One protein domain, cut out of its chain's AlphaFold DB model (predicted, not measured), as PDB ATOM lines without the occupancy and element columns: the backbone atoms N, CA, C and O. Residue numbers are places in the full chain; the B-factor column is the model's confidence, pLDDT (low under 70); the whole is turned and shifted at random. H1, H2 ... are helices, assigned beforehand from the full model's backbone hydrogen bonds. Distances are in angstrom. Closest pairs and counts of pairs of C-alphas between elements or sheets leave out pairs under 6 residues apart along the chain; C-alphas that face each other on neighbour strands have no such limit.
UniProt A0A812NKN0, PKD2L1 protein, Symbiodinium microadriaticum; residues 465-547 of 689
ATOM      1  N   TRP A 465      19.732 -39.821 -20.812       61.41
ATOM      2  CA  TRP A 465      19.807 -38.474 -20.266       61.41
ATOM      3  C   TRP A 465      20.090 -38.490 -18.770       61.41
ATOM      4  O   TRP A 465      20.949 -37.741 -18.318       61.41
ATOM      5  N   GLN A 466      19.460 -39.395 -18.019       69.00
ATOM      6  CA  GLN A 466      19.793 -39.591 -16.610       69.00
ATOM      7  C   GLN A 466      21.224 -40.107 -16.429       69.00
ATOM      8  O   GLN A 466      21.907 -39.616 -15.547       69.00
ATOM      9  N   GLN A 467      21.735 -41.006 -17.279       67.88
ATOM     10  CA  GLN A 467      23.127 -41.478 -17.213       67.88
ATOM     11  C   GLN A 467      24.130 -40.353 -17.469       67.88
ATOM     12  O   GLN A 467      25.119 -40.228 -16.749       67.88
ATOM     13  N   VAL A 468      23.874 -39.512 -18.473       69.38
ATOM     14  CA  VAL A 468      24.724 -38.359 -18.788       69.38
ATOM     15  C   VAL A 468      24.667 -37.326 -17.663       69.38
ATOM     16  O   VAL A 468      25.713 -36.831 -17.242       69.38
ATOM     17  N   LEU A 469      23.477 -37.033 -17.130       73.88
ATOM     18  CA  LEU A 469      23.308 -36.130 -15.991       73.88
ATOM     19  C   LEU A 469      24.003 -36.674 -14.737       73.88
ATOM     20  O   LEU A 469      24.774 -35.940 -14.123       73.88
ATOM     21  N   ASP A 470      23.851 -37.962 -14.433       72.88
ATOM     22  CA  ASP A 470      24.571 -38.660 -13.367       72.88
ATOM     23  C   ASP A 470      26.085 -38.579 -13.570       72.88
ATOM     24  O   ASP A 470      26.829 -38.334 -12.623       72.88
ATOM     25  N   MET A 471      26.582 -38.773 -14.795       72.69
ATOM     26  CA  MET A 471      28.011 -38.663 -15.103       72.69
ATOM     27  C   MET A 471      28.526 -37.238 -14.885       72.69
ATOM     28  O   MET A 471      29.603 -37.057 -14.311       72.69
ATOM     29  N   ILE A 472      27.761 -36.223 -15.293       76.00
ATOM     30  CA  ILE A 472      28.096 -34.810 -15.074       76.00
ATOM     31  C   ILE A 472      28.062 -34.481 -13.577       76.00
ATOM     32  O   ILE A 472      28.995 -33.854 -13.069       76.00
ATOM     33  N   GLN A 473      27.042 -34.940 -12.851       78.88
ATOM     34  CA  GLN A 473      26.897 -34.738 -11.412       78.88
ATOM     35  C   GLN A 473      28.033 -35.423 -10.644       78.88
ATOM     36  O   GLN A 473      28.708 -34.771  -9.848       78.88
ATOM     37  N   ARG A 474      28.347 -36.689 -10.953       77.25
ATOM     38  CA  ARG A 474      29.482 -37.432 -10.374       77.25
ATOM     39  C   ARG A 474      30.820 -36.753 -10.680       77.25
ATOM     40  O   ARG A 474      31.707 -36.739  -9.827       77.25
ATOM     41  N   ARG A 475      30.981 -36.153 -11.869       75.38
ATOM     42  CA  ARG A 475      32.184 -35.384 -12.238       75.38
ATOM     43  C   ARG A 475      32.303 -34.086 -11.436       75.38
ATOM     44  O   ARG A 475      33.404 -33.775 -10.985       75.38
ATOM     45  N   ARG A 476      31.198 -33.365 -11.221       80.00
ATOM     46  CA  ARG A 476      31.153 -32.167 -10.362       80.00
ATOM     47  C   ARG A 476      31.434 -32.513  -8.895       80.00
ATOM     48  O   ARG A 476      32.276 -31.862  -8.288       80.00
ATOM     49  N   GLN A 477      30.822 -33.571  -8.359       79.88
ATOM     50  CA  GLN A 477      31.061 -34.064  -6.992       79.88
ATOM     51  C   GLN A 477      32.526 -34.467  -6.767       79.88
ATOM     52  O   GLN A 477      33.103 -34.169  -5.724       79.88
ATOM     53  N   TYR A 478      33.167 -35.083  -7.765       76.19
ATOM     54  CA  TYR A 478      34.599 -35.383  -7.708       76.19
ATOM     55  C   TYR A 478      35.463 -34.115  -7.665       76.19
ATOM     56  O   TYR A 478      36.378 -34.020  -6.855       76.19
ATOM     57  N   GLN A 479      35.165 -33.119  -8.508       77.06
ATOM     58  CA  GLN A 479      35.898 -31.845  -8.512       77.06
ATOM     59  C   GLN A 479      35.723 -31.062  -7.204       77.06
ATOM     60  O   GLN A 479      36.657 -30.397  -6.768       77.06
ATOM     61  N   ARG A 480      34.557 -31.182  -6.557       78.81
ATOM     62  CA  ARG A 480      34.275 -30.614  -5.229       78.81
ATOM     63  C   ARG A 480      34.872 -31.425  -4.072       78.81
ATOM     64  O   ARG A 480      34.857 -30.964  -2.938       78.81
ATOM     65  N   GLY A 481      35.427 -32.610  -4.340       72.50
ATOM     66  CA  GLY A 481      36.019 -33.488  -3.325       72.50
ATOM     67  C   GLY A 481      35.004 -34.236  -2.453       72.50
ATOM     68  O   GLY A 481      35.398 -34.833  -1.457       72.50
ATOM     69  N   GLU A 482      33.724 -34.226  -2.827       73.25
ATOM     70  CA  GLU A 482      32.615 -34.871  -2.108       73.25
ATOM     71  C   GLU A 482      32.494 -36.370  -2.429       73.25
ATOM     72  O   GLU A 482      31.802 -37.106  -1.731       73.25
ATOM     73  N   ARG A 483      33.141 -36.833  -3.505       74.94
ATOM     74  CA  ARG A 483      33.068 -38.218  -3.986       74.94
ATOM     75  C   ARG A 483      34.421 -38.681  -4.520       74.94
ATOM     76  O   ARG A 483      35.073 -37.953  -5.265       74.94
ATOM     77  N   VAL A 484      34.799 -39.923  -4.226       79.88
ATOM     78  CA  VAL A 484      36.031 -40.563  -4.736       79.88
ATOM     79  C   VAL A 484      35.705 -41.464  -5.941       79.88
ATOM     80  O   VAL A 484      34.632 -42.074  -5.972       79.88
ATOM     81  N   ARG A 485      36.569 -41.555  -6.966       78.19
ATOM     82  CA  ARG A 485      36.334 -42.468  -8.110       78.19
ATOM     83  C   ARG A 485      36.677 -43.905  -7.726       78.19
ATOM     84  O   ARG A 485      37.570 -44.136  -6.919       78.19
ATOM     85  N   LEU A 486      36.030 -44.886  -8.364       77.62
ATOM     86  CA  LEU A 486      36.379 -46.300  -8.159       77.62
ATOM     87  C   LEU A 486      37.848 -46.603  -8.495       77.62
ATOM     88  O   LEU A 486      38.465 -47.407  -7.807       77.62
ATOM     89  N   ALA A 487      38.414 -45.938  -9.506       74.81
ATOM     90  CA  ALA A 487      39.825 -46.089  -9.861       74.81
ATOM     91  C   ALA A 487      40.758 -45.671  -8.712       74.81
ATOM     92  O   ALA A 487      41.724 -46.374  -8.429       74.81
ATOM     93  N   ASP A 488      40.426 -44.585  -8.009       78.25
ATOM     94  CA  ASP A 488      41.221 -44.092  -6.880       78.25
ATOM     95  C   ASP A 488      41.130 -45.061  -5.688       78.25
ATOM     96  O   ASP A 488      42.134 -45.347  -5.040       78.25
ATOM     97  N   ILE A 489      39.938 -45.625  -5.433       81.50
ATOM     98  CA  ILE A 489      39.728 -46.674  -4.419       81.50
ATOM     99  C   ILE A 489      40.594 -47.894  -4.750       81.50
ATOM    100  O   ILE A 489      41.350 -48.368  -3.905       81.50
ATOM    101  N   PHE A 490      40.532 -48.373  -5.994       80.31
ATOM    102  CA  PHE A 490      41.314 -49.514  -6.463       80.31
ATOM    103  C   PHE A 490      42.827 -49.264  -6.361       80.31
ATOM    104  O   PHE A 490      43.585 -50.158  -5.985       80.31
ATOM    105  N   GLU A 491      43.287 -48.040  -6.628       79.75
ATOM    106  CA  GLU A 491      44.703 -47.683  -6.525       79.75
ATOM    107  C   GLU A 491      45.225 -47.738  -5.079       79.75
ATOM    108  O   GLU A 491      46.371 -48.141  -4.860       79.75
ATOM    109  N   VAL A 492      44.396 -47.404  -4.083       81.81
ATOM    110  CA  VAL A 492      44.744 -47.556  -2.657       81.81
ATOM    111  C   VAL A 492      45.033 -49.022  -2.331       81.81
ATOM    112  O   VAL A 492      46.080 -49.328  -1.755       81.81
ATOM    113  N   PHE A 493      44.166 -49.939  -2.763       80.25
ATOM    114  CA  PHE A 493      44.386 -51.378  -2.591       80.25
ATOM    115  C   PHE A 493      45.617 -51.860  -3.361       80.25
ATOM    116  O   PHE A 493      46.470 -52.563  -2.816       80.25
ATOM    117  N   ARG A 494      45.791 -51.399  -4.601       79.88
ATOM    118  CA  ARG A 494      46.956 -51.742  -5.423       79.88
ATOM    119  C   ARG A 494      48.274 -51.316  -4.770       79.88
ATOM    120  O   ARG A 494      49.257 -52.057  -4.837       79.88
ATOM    121  N   LYS A 495      48.312 -50.150  -4.117       81.62
ATOM    122  CA  LYS A 495      49.481 -49.666  -3.362       81.62
ATOM    123  C   LYS A 495      49.762 -50.517  -2.123       81.62
ATOM    124  O   LYS A 495      50.930 -50.806  -1.864       81.62
ATOM    125  N   GLN A 496      48.731 -50.978  -1.409       77.81
ATOM    126  CA  GLN A 496      48.892 -51.870  -0.248       77.81
ATOM    127  C   GLN A 496      49.592 -53.187  -0.619       77.81
ATOM    128  O   GLN A 496      50.458 -53.651   0.119       77.81
ATOM    129  N   TYR A 497      49.306 -53.734  -1.803       79.50
ATOM    130  CA  TYR A 497      49.931 -54.962  -2.315       79.50
ATOM    131  C   TYR A 497      51.156 -54.712  -3.219       79.50
ATOM    132  O   TYR A 497      51.516 -55.555  -4.041       79.50
ATOM    133  N   LYS A 498      51.819 -53.549  -3.096       77.38
ATOM    134  CA  LYS A 498      53.029 -53.181  -3.868       77.38
ATOM    135  C   LYS A 498      52.878 -53.369  -5.391       77.38
ATOM    136  O   LYS A 498      53.834 -53.727  -6.075       77.38
ATOM    137  N   GLY A 499      51.679 -53.157  -5.933       71.81
ATOM    138  CA  GLY A 499      51.401 -53.277  -7.366       71.81
ATOM    139  C   GLY A 499      51.196 -54.703  -7.891       71.81
ATOM    140  O   GLY A 499      50.970 -54.859  -9.091       71.81
ATOM    141  N   LYS A 500      51.232 -55.732  -7.036       74.75
ATOM    142  CA  LYS A 500      50.995 -57.128  -7.426       74.75
ATOM    143  C   LYS A 500      49.502 -57.468  -7.411       74.75
ATOM    144  O   LYS A 500      48.954 -57.967  -6.436       74.75
ATOM    145  N   GLU A 501      48.855 -57.225  -8.541       70.25
ATOM    146  CA  GLU A 501      47.404 -57.372  -8.722       70.25
ATOM    147  C   GLU A 501      46.887 -58.805  -8.500       70.25
ATOM    148  O   GLU A 501      45.826 -58.993  -7.915       70.25
ATOM    149  N   LYS A 502      47.667 -59.829  -8.870       69.38
ATOM    150  CA  LYS A 502      47.283 -61.238  -8.669       69.38
ATOM    151  C   LYS A 502      47.234 -61.650  -7.194       69.38
ATOM    152  O   LYS A 502      46.359 -62.420  -6.836       69.38
ATOM    153  N   GLU A 503      48.138 -61.126  -6.359       72.12
ATOM    154  CA  GLU A 503      48.153 -61.398  -4.909       72.12
ATOM    155  C   GLU A 503      46.994 -60.674  -4.192       72.12
ATOM    156  O   GLU A 503      46.452 -61.186  -3.217       72.12
ATOM    157  N   MET A 504      46.584 -59.509  -4.708       74.19
ATOM    158  CA  MET A 504      45.433 -58.747  -4.215       74.19
ATOM    159  C   MET A 504      44.103 -59.449  -4.523       74.19
ATOM    160  O   MET A 504      43.268 -59.581  -3.634       74.19
ATOM    161  N   MET A 505      43.921 -59.925  -5.760       71.50
ATOM    162  CA  MET A 505      42.697 -60.616  -6.193       71.50
ATOM    163  C   MET A 505      42.552 -62.027  -5.596       71.50
ATOM    164  O   MET A 505      41.464 -62.585  -5.629       71.50
ATOM    165  N   SER A 506      43.631 -62.608  -5.057       73.00
ATOM    166  CA  SER A 506      43.615 -63.906  -4.369       73.00
ATOM    167  C   SER A 506      43.477 -63.802  -2.845       73.00
ATOM    168  O   SER A 506      43.619 -64.813  -2.163       73.00
ATOM    169  N   SER A 507      43.324 -62.599  -2.282       75.00
ATOM    170  CA  SER A 507      43.245 -62.426  -0.827       75.00
ATOM    171  C   SER A 507      41.801 -62.582  -0.334       75.00
ATOM    172  O   SER A 507      40.952 -61.783  -0.719       75.00
ATOM    173  N   ASP A 508      41.547 -63.504   0.598       72.56
ATOM    174  CA  ASP A 508      40.224 -63.727   1.226       72.56
ATOM    175  C   ASP A 508      39.883 -62.698   2.325       72.56
ATOM    176  O   ASP A 508      39.181 -62.973   3.301       72.56
ATOM    177  N   ARG A 509      40.442 -61.489   2.238       77.12
ATOM    178  CA  ARG A 509      40.270 -60.476   3.278       77.12
ATOM    179  C   ARG A 509      38.886 -59.837   3.173       77.12
ATOM    180  O   ARG A 509      38.599 -59.150   2.199       77.12
ATOM    181  N   MET A 510      38.083 -59.951   4.230       74.62
ATOM    182  CA  MET A 510      36.815 -59.221   4.337       74.62
ATOM    183  C   MET A 510      37.034 -57.701   4.383       74.62
ATOM    184  O   MET A 510      37.797 -57.187   5.206       74.62
ATOM    185  N   ILE A 511      36.337 -56.983   3.499       82.44
ATOM    186  CA  ILE A 511      36.367 -55.521   3.382       82.44
ATOM    187  C   ILE A 511      35.083 -54.964   4.007       82.44
ATOM    188  O   ILE A 511      34.006 -55.095   3.433       82.44
ATOM    189  N   SER A 512      35.188 -54.330   5.177       83.75
ATOM    190  CA  SER A 512      34.058 -53.652   5.824       83.75
ATOM    191  C   SER A 512      33.927 -52.186   5.383       83.75
ATOM    192  O   SER A 512      34.867 -51.581   4.858       83.75
ATOM    193  N   VAL A 513      32.760 -51.580   5.627       81.44
ATOM    194  CA  VAL A 513      32.504 -50.154   5.332       81.44
ATOM    195  C   VAL A 513      33.489 -49.257   6.090       81.44
ATOM    196  O   VAL A 513      34.082 -48.346   5.514       81.44
ATOM    197  N   GLU A 514      33.721 -49.557   7.368       82.75
ATOM    198  CA  GLU A 514      34.673 -48.843   8.228       82.75
ATOM    199  C   GLU A 514      36.111 -48.960   7.714       82.75
ATOM    200  O   GLU A 514      36.884 -47.999   7.757       82.75
ATOM    201  N   TYR A 515      36.468 -50.123   7.163       82.62
ATOM    202  CA  TYR A 515      37.779 -50.339   6.566       82.62
ATOM    203  C   TYR A 515      38.009 -49.431   5.347       82.62
ATOM    204  O   TYR A 515      39.076 -48.829   5.217       82.62
ATOM    205  N   LEU A 516      37.006 -49.273   4.479       82.25
ATOM    206  CA  LEU A 516      37.103 -48.392   3.312       82.25
ATOM    207  C   LEU A 516      37.248 -46.920   3.701       82.25
ATOM    208  O   LEU A 516      38.105 -46.232   3.154       82.25
ATOM    209  N   VAL A 517      36.458 -46.448   4.666       83.25
ATOM    210  CA  VAL A 517      36.496 -45.041   5.104       83.25
ATOM    211  C   VAL A 517      37.827 -44.693   5.779       83.25
ATOM    212  O   VAL A 517      38.325 -43.580   5.625       83.25
ATOM    213  N   THR A 518      38.435 -45.642   6.494       83.12
ATOM    214  CA  THR A 518      39.723 -45.430   7.176       83.12
ATOM    215  C   THR A 518      40.923 -45.472   6.232       83.12
ATOM    216  O   THR A 518      41.880 -44.726   6.432       83.12
ATOM    217  N   HIS A 519      40.893 -46.323   5.204       82.06
ATOM    218  CA  HIS A 519      42.042 -46.537   4.318       82.06
ATOM    219  C   HIS A 519      41.985 -45.700   3.032       82.06
ATOM    220  O   HIS A 519      43.034 -45.406   2.457       82.06
ATOM    221  N   VAL A 520      40.795 -45.291   2.579       80.38
ATOM    222  CA  VAL A 520      40.614 -44.436   1.398       80.38
ATOM    223  C   VAL A 520      40.420 -42.987   1.839       80.38
ATOM    224  O   VAL A 520      39.418 -42.620   2.452       80.38
ATOM    225  N   THR A 521      41.366 -42.120   1.479       78.50
ATOM    226  CA  THR A 521      41.294 -40.689   1.800       78.50
ATOM    227  C   THR A 521      40.055 -40.034   1.183       78.50
ATOM    228  O   THR A 521      39.860 -40.121  -0.029       78.50
ATOM    229  N   ARG A 522      39.282 -39.304   2.003       78.06
ATOM    230  CA  ARG A 522      38.091 -38.518   1.608       78.06
ATOM    231  C   ARG A 522      36.883 -39.339   1.125       78.06
ATOM    232  O   ARG A 522      36.072 -38.818   0.366       78.06
ATOM    233  N   MET A 523      36.730 -40.593   1.554       79.69
ATOM    234  CA  MET A 523      35.557 -41.399   1.191       79.69
ATOM    235  C   MET A 523      34.367 -41.167   2.149       79.69
ATOM    236  O   MET A 523      34.493 -41.443   3.342       79.69
ATOM    237  N   PRO A 524      33.192 -40.717   1.663       80.75
ATOM    238  CA  PRO A 524      31.987 -40.610   2.485       80.75
ATOM    239  C   PRO A 524      31.434 -41.984   2.885       80.75
ATOM    240  O   PRO A 524      31.403 -42.906   2.067       80.75
ATOM    241  N   TYR A 525      30.883 -42.095   4.098       80.06
ATOM    242  CA  TYR A 525      30.299 -43.344   4.611       80.06
ATOM    243  C   TYR A 525      29.167 -43.887   3.720       80.06
ATOM    244  O   TYR A 525      29.190 -45.054   3.330       80.06
ATOM    245  N   LYS A 526      28.227 -43.020   3.302       77.75
ATOM    246  CA  LYS A 526      27.139 -43.383   2.370       77.75
ATOM    247  C   LYS A 526      27.677 -43.955   1.052       77.75
ATOM    248  O   LYS A 526      27.125 -44.913   0.511       77.75
ATOM    249  N   GLN A 527      28.777 -43.396   0.538       81.19
ATOM    250  CA  GLN A 527      29.408 -43.893  -0.682       81.19
ATOM    251  C   GLN A 527      30.062 -45.262  -0.456       81.19
ATOM    252  O   GLN A 527      29.919 -46.135  -1.311       81.19
ATOM    253  N   ALA A 528      30.768 -45.460   0.661       78.25
ATOM    254  CA  ALA A 528      31.417 -46.728   1.003       78.25
ATOM    255  C   ALA A 528      30.404 -47.868   1.134       78.25
ATOM    256  O   ALA A 528      30.585 -48.910   0.506       78.25
ATOM    257  N   TYR A 529      29.297 -47.623   1.838       80.44
ATOM    258  CA  TYR A 529      28.192 -48.572   1.954       80.44
ATOM    259  C   TYR A 529      27.618 -48.946   0.581       80.44
ATOM    260  O   TYR A 529      27.640 -50.112   0.199       80.44
ATOM    261  N   LYS A 530      27.208 -47.953  -0.224       79.69
ATOM    262  CA  LYS A 530      26.633 -48.195  -1.560       79.69
ATOM    263  C   LYS A 530      27.605 -48.910  -2.503       79.69
ATOM    264  O   LYS A 530      27.189 -49.723  -3.319       79.69
ATOM    265  N   THR A 531      28.902 -48.613  -2.407       82.00
ATOM    266  CA  THR A 531      29.928 -49.258  -3.242       82.00
ATOM    267  C   THR A 531      30.101 -50.730  -2.870       82.00
ATOM    268  O   THR A 531      30.185 -51.552  -3.775       82.00
ATOM    269  N   LEU A 532      30.103 -51.067  -1.575       82.75
ATOM    270  CA  LEU A 532      30.177 -52.455  -1.107       82.75
ATOM    271  C   LEU A 532      28.915 -53.247  -1.439       82.75
ATOM    272  O   LEU A 532      29.031 -54.356  -1.941       82.75
ATOM    273  N   VAL A 533      27.731 -52.665  -1.239       80.56
ATOM    274  CA  VAL A 533      26.457 -53.299  -1.614       80.56
ATOM    275  C   VAL A 533      26.416 -53.581  -3.116       80.56
ATOM    276  O   VAL A 533      26.103 -54.693  -3.529       80.56
ATOM    277  N   ASN A 534      26.806 -52.609  -3.948       77.81
ATOM    278  CA  ASN A 534      26.865 -52.809  -5.394       77.81
ATOM    279  C   ASN A 534      27.922 -53.844  -5.802       77.81
ATOM    280  O   ASN A 534      27.702 -54.578  -6.758       77.81
ATOM    281  N   ALA A 535      29.069 -53.885  -5.118       78.75
ATOM    282  CA  ALA A 535      30.111 -54.874  -5.379       78.75
ATOM    283  C   ALA A 535      29.650 -56.288  -5.006       78.75
ATOM    284  O   ALA A 535      29.884 -57.206  -5.778       78.75
ATOM    285  N   LEU A 536      28.948 -56.439  -3.880       79.25
ATOM    286  CA  LEU A 536      28.374 -57.704  -3.429       79.25
ATOM    287  C   LEU A 536      27.293 -58.193  -4.396       79.25
ATOM    288  O   LEU A 536      27.370 -59.322  -4.861       79.25
ATOM    289  N   LYS A 537      26.382 -57.309  -4.824       75.25
ATOM    290  CA  LYS A 537      25.398 -57.621  -5.874       75.25
ATOM    291  C   LYS A 537      26.073 -58.060  -7.182       75.25
ATOM    292  O   LYS A 537      25.641 -59.010  -7.820       75.25
ATOM    293  N   ARG A 538      27.163 -57.393  -7.579       70.06
ATOM    294  CA  ARG A 538      27.940 -57.744  -8.783       70.06
ATOM    295  C   ARG A 538      28.644 -59.099  -8.653       70.06
ATOM    296  O   ARG A 538      28.776 -59.805  -9.646       70.06
ATOM    297  N   ASP A 539      29.129 -59.435  -7.461       73.81
ATOM    298  CA  ASP A 539      29.786 -60.711  -7.164       73.81
ATOM    299  C   ASP A 539      28.774 -61.864  -7.118       73.81
ATOM    300  O   ASP A 539      29.024 -62.931  -7.671       73.81
ATOM    301  N   GLU A 540      27.577 -61.627  -6.576       68.75
ATOM    302  CA  GLU A 540      26.434 -62.542  -6.678       68.75
ATOM    303  C   GLU A 540      26.026 -62.771  -8.145       68.75
ATOM    304  O   GLU A 540      25.844 -63.911  -8.566       68.75
ATOM    305  N   GLU A 541      25.968 -61.716  -8.967       62.53
ATOM    306  CA  GLU A 541      25.720 -61.824 -10.417       62.53
ATOM    307  C   GLU A 541      26.811 -62.632 -11.152       62.53
ATOM    308  O   GLU A 541      26.514 -63.376 -12.087       62.53
ATOM    309  N   LEU A 542      28.082 -62.483 -10.765       59.31
ATOM    310  CA  LEU A 542      29.218 -63.172 -11.392       59.31
ATOM    311  C   LEU A 542      29.352 -64.631 -10.939       59.31
ATOM    312  O   LEU A 542      29.682 -65.492 -11.756       59.31
ATOM    313  N   SER A 543      29.103 -64.908  -9.658       59.00
ATOM    314  CA  SER A 543      29.173 -66.249  -9.064       59.00
ATOM    315  C   SER A 543      28.000 -67.134  -9.481       59.00
ATOM    316  O   SER A 543      28.195 -68.334  -9.678       59.00
ATOM    317  N   ASN A 544      26.820 -66.550  -9.712       51.22
ATOM    318  CA  ASN A 544      25.660 -67.283 -10.221       51.22
ATOM    319  C   ASN A 544      25.732 -67.588 -11.727       51.22
ATOM    320  O   ASN A 544      24.949 -68.404 -12.213       51.22
ATOM    321  N   GLY A 545      26.662 -66.988 -12.487       43.06
ATOM    322  CA  GLY A 545      26.603 -67.043 -13.950       43.06
ATOM    323  C   GLY A 545      25.266 -66.492 -14.463       43.06
ATOM    324  O   GLY A 545      24.490 -65.923 -13.704       43.06
ATOM    325  N   PHE A 546      24.965 -66.620 -15.756       43.53
ATOM    326  CA  PHE A 546      23.618 -66.310 -16.250       43.53
ATOM    327  C   PHE A 546      22.584 -67.043 -15.381       43.53
ATOM    328  O   PHE A 546      22.558 -68.271 -15.417       43.53
ATOM    329  N   MET A 547      21.780 -66.292 -14.612       45.66
ATOM    330  CA  MET A 547      20.681 -66.825 -13.803       45.66
ATOM    331  C   MET A 547      19.934 -67.858 -14.643       45.66
ATOM    332  O   MET A 547      19.410 -67.517 -15.708       45.66
TER     333      MET A 547
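AT A GLANCE: This is residues 465 to 547 of the 689 residues of the protein "PKD2L1 protein" of Symbiodinium microadriaticum (UniProt A0A812NKN0). A long helix, H5, packs by its first part on H4 in a loose group of short helices, H2, H3 and H4, and sticks out with residues 534 to 547. H1 is a second arm, packing on no helix. The printed part has 83 residues, with five named helices, H1 to H5, and no named strand: all helix, only just loose, close to compact, radius of gyration of the C-alphas 14.5 A, spans 36 by 35 by 22 A.

HOW THE PARTS SIT: H5, residues 525 to 543, touches H4, residues 513 to 519, with residues 525 to 532 alone; the closest C-alphas, of Val 513 and Ala 528, are 5.6 A apart. H2, residues 486 to 496, only just touches H3, residues 501 to 505: 3 pairs of C-alphas within 8 A, the closest Arg 494 and Glu 501, 6.5 A. H1, residues 465 to 479, and H5 are apart. In H1 to H5 every O i to N i+4 pair is within hydrogen-bond range.

IN THESE COORDINATES: H5 is 26.7 A long, ending at C-alpha 543 (29.173, -66.249, -9.064). H1, 21.0 A, begins at C-alpha 465 (19.807, -38.474, -20.266).

THE WHOLE: The printed part has no cut. Residues 465 to 468, 502 and 540 to 547 are under pLDDT 70.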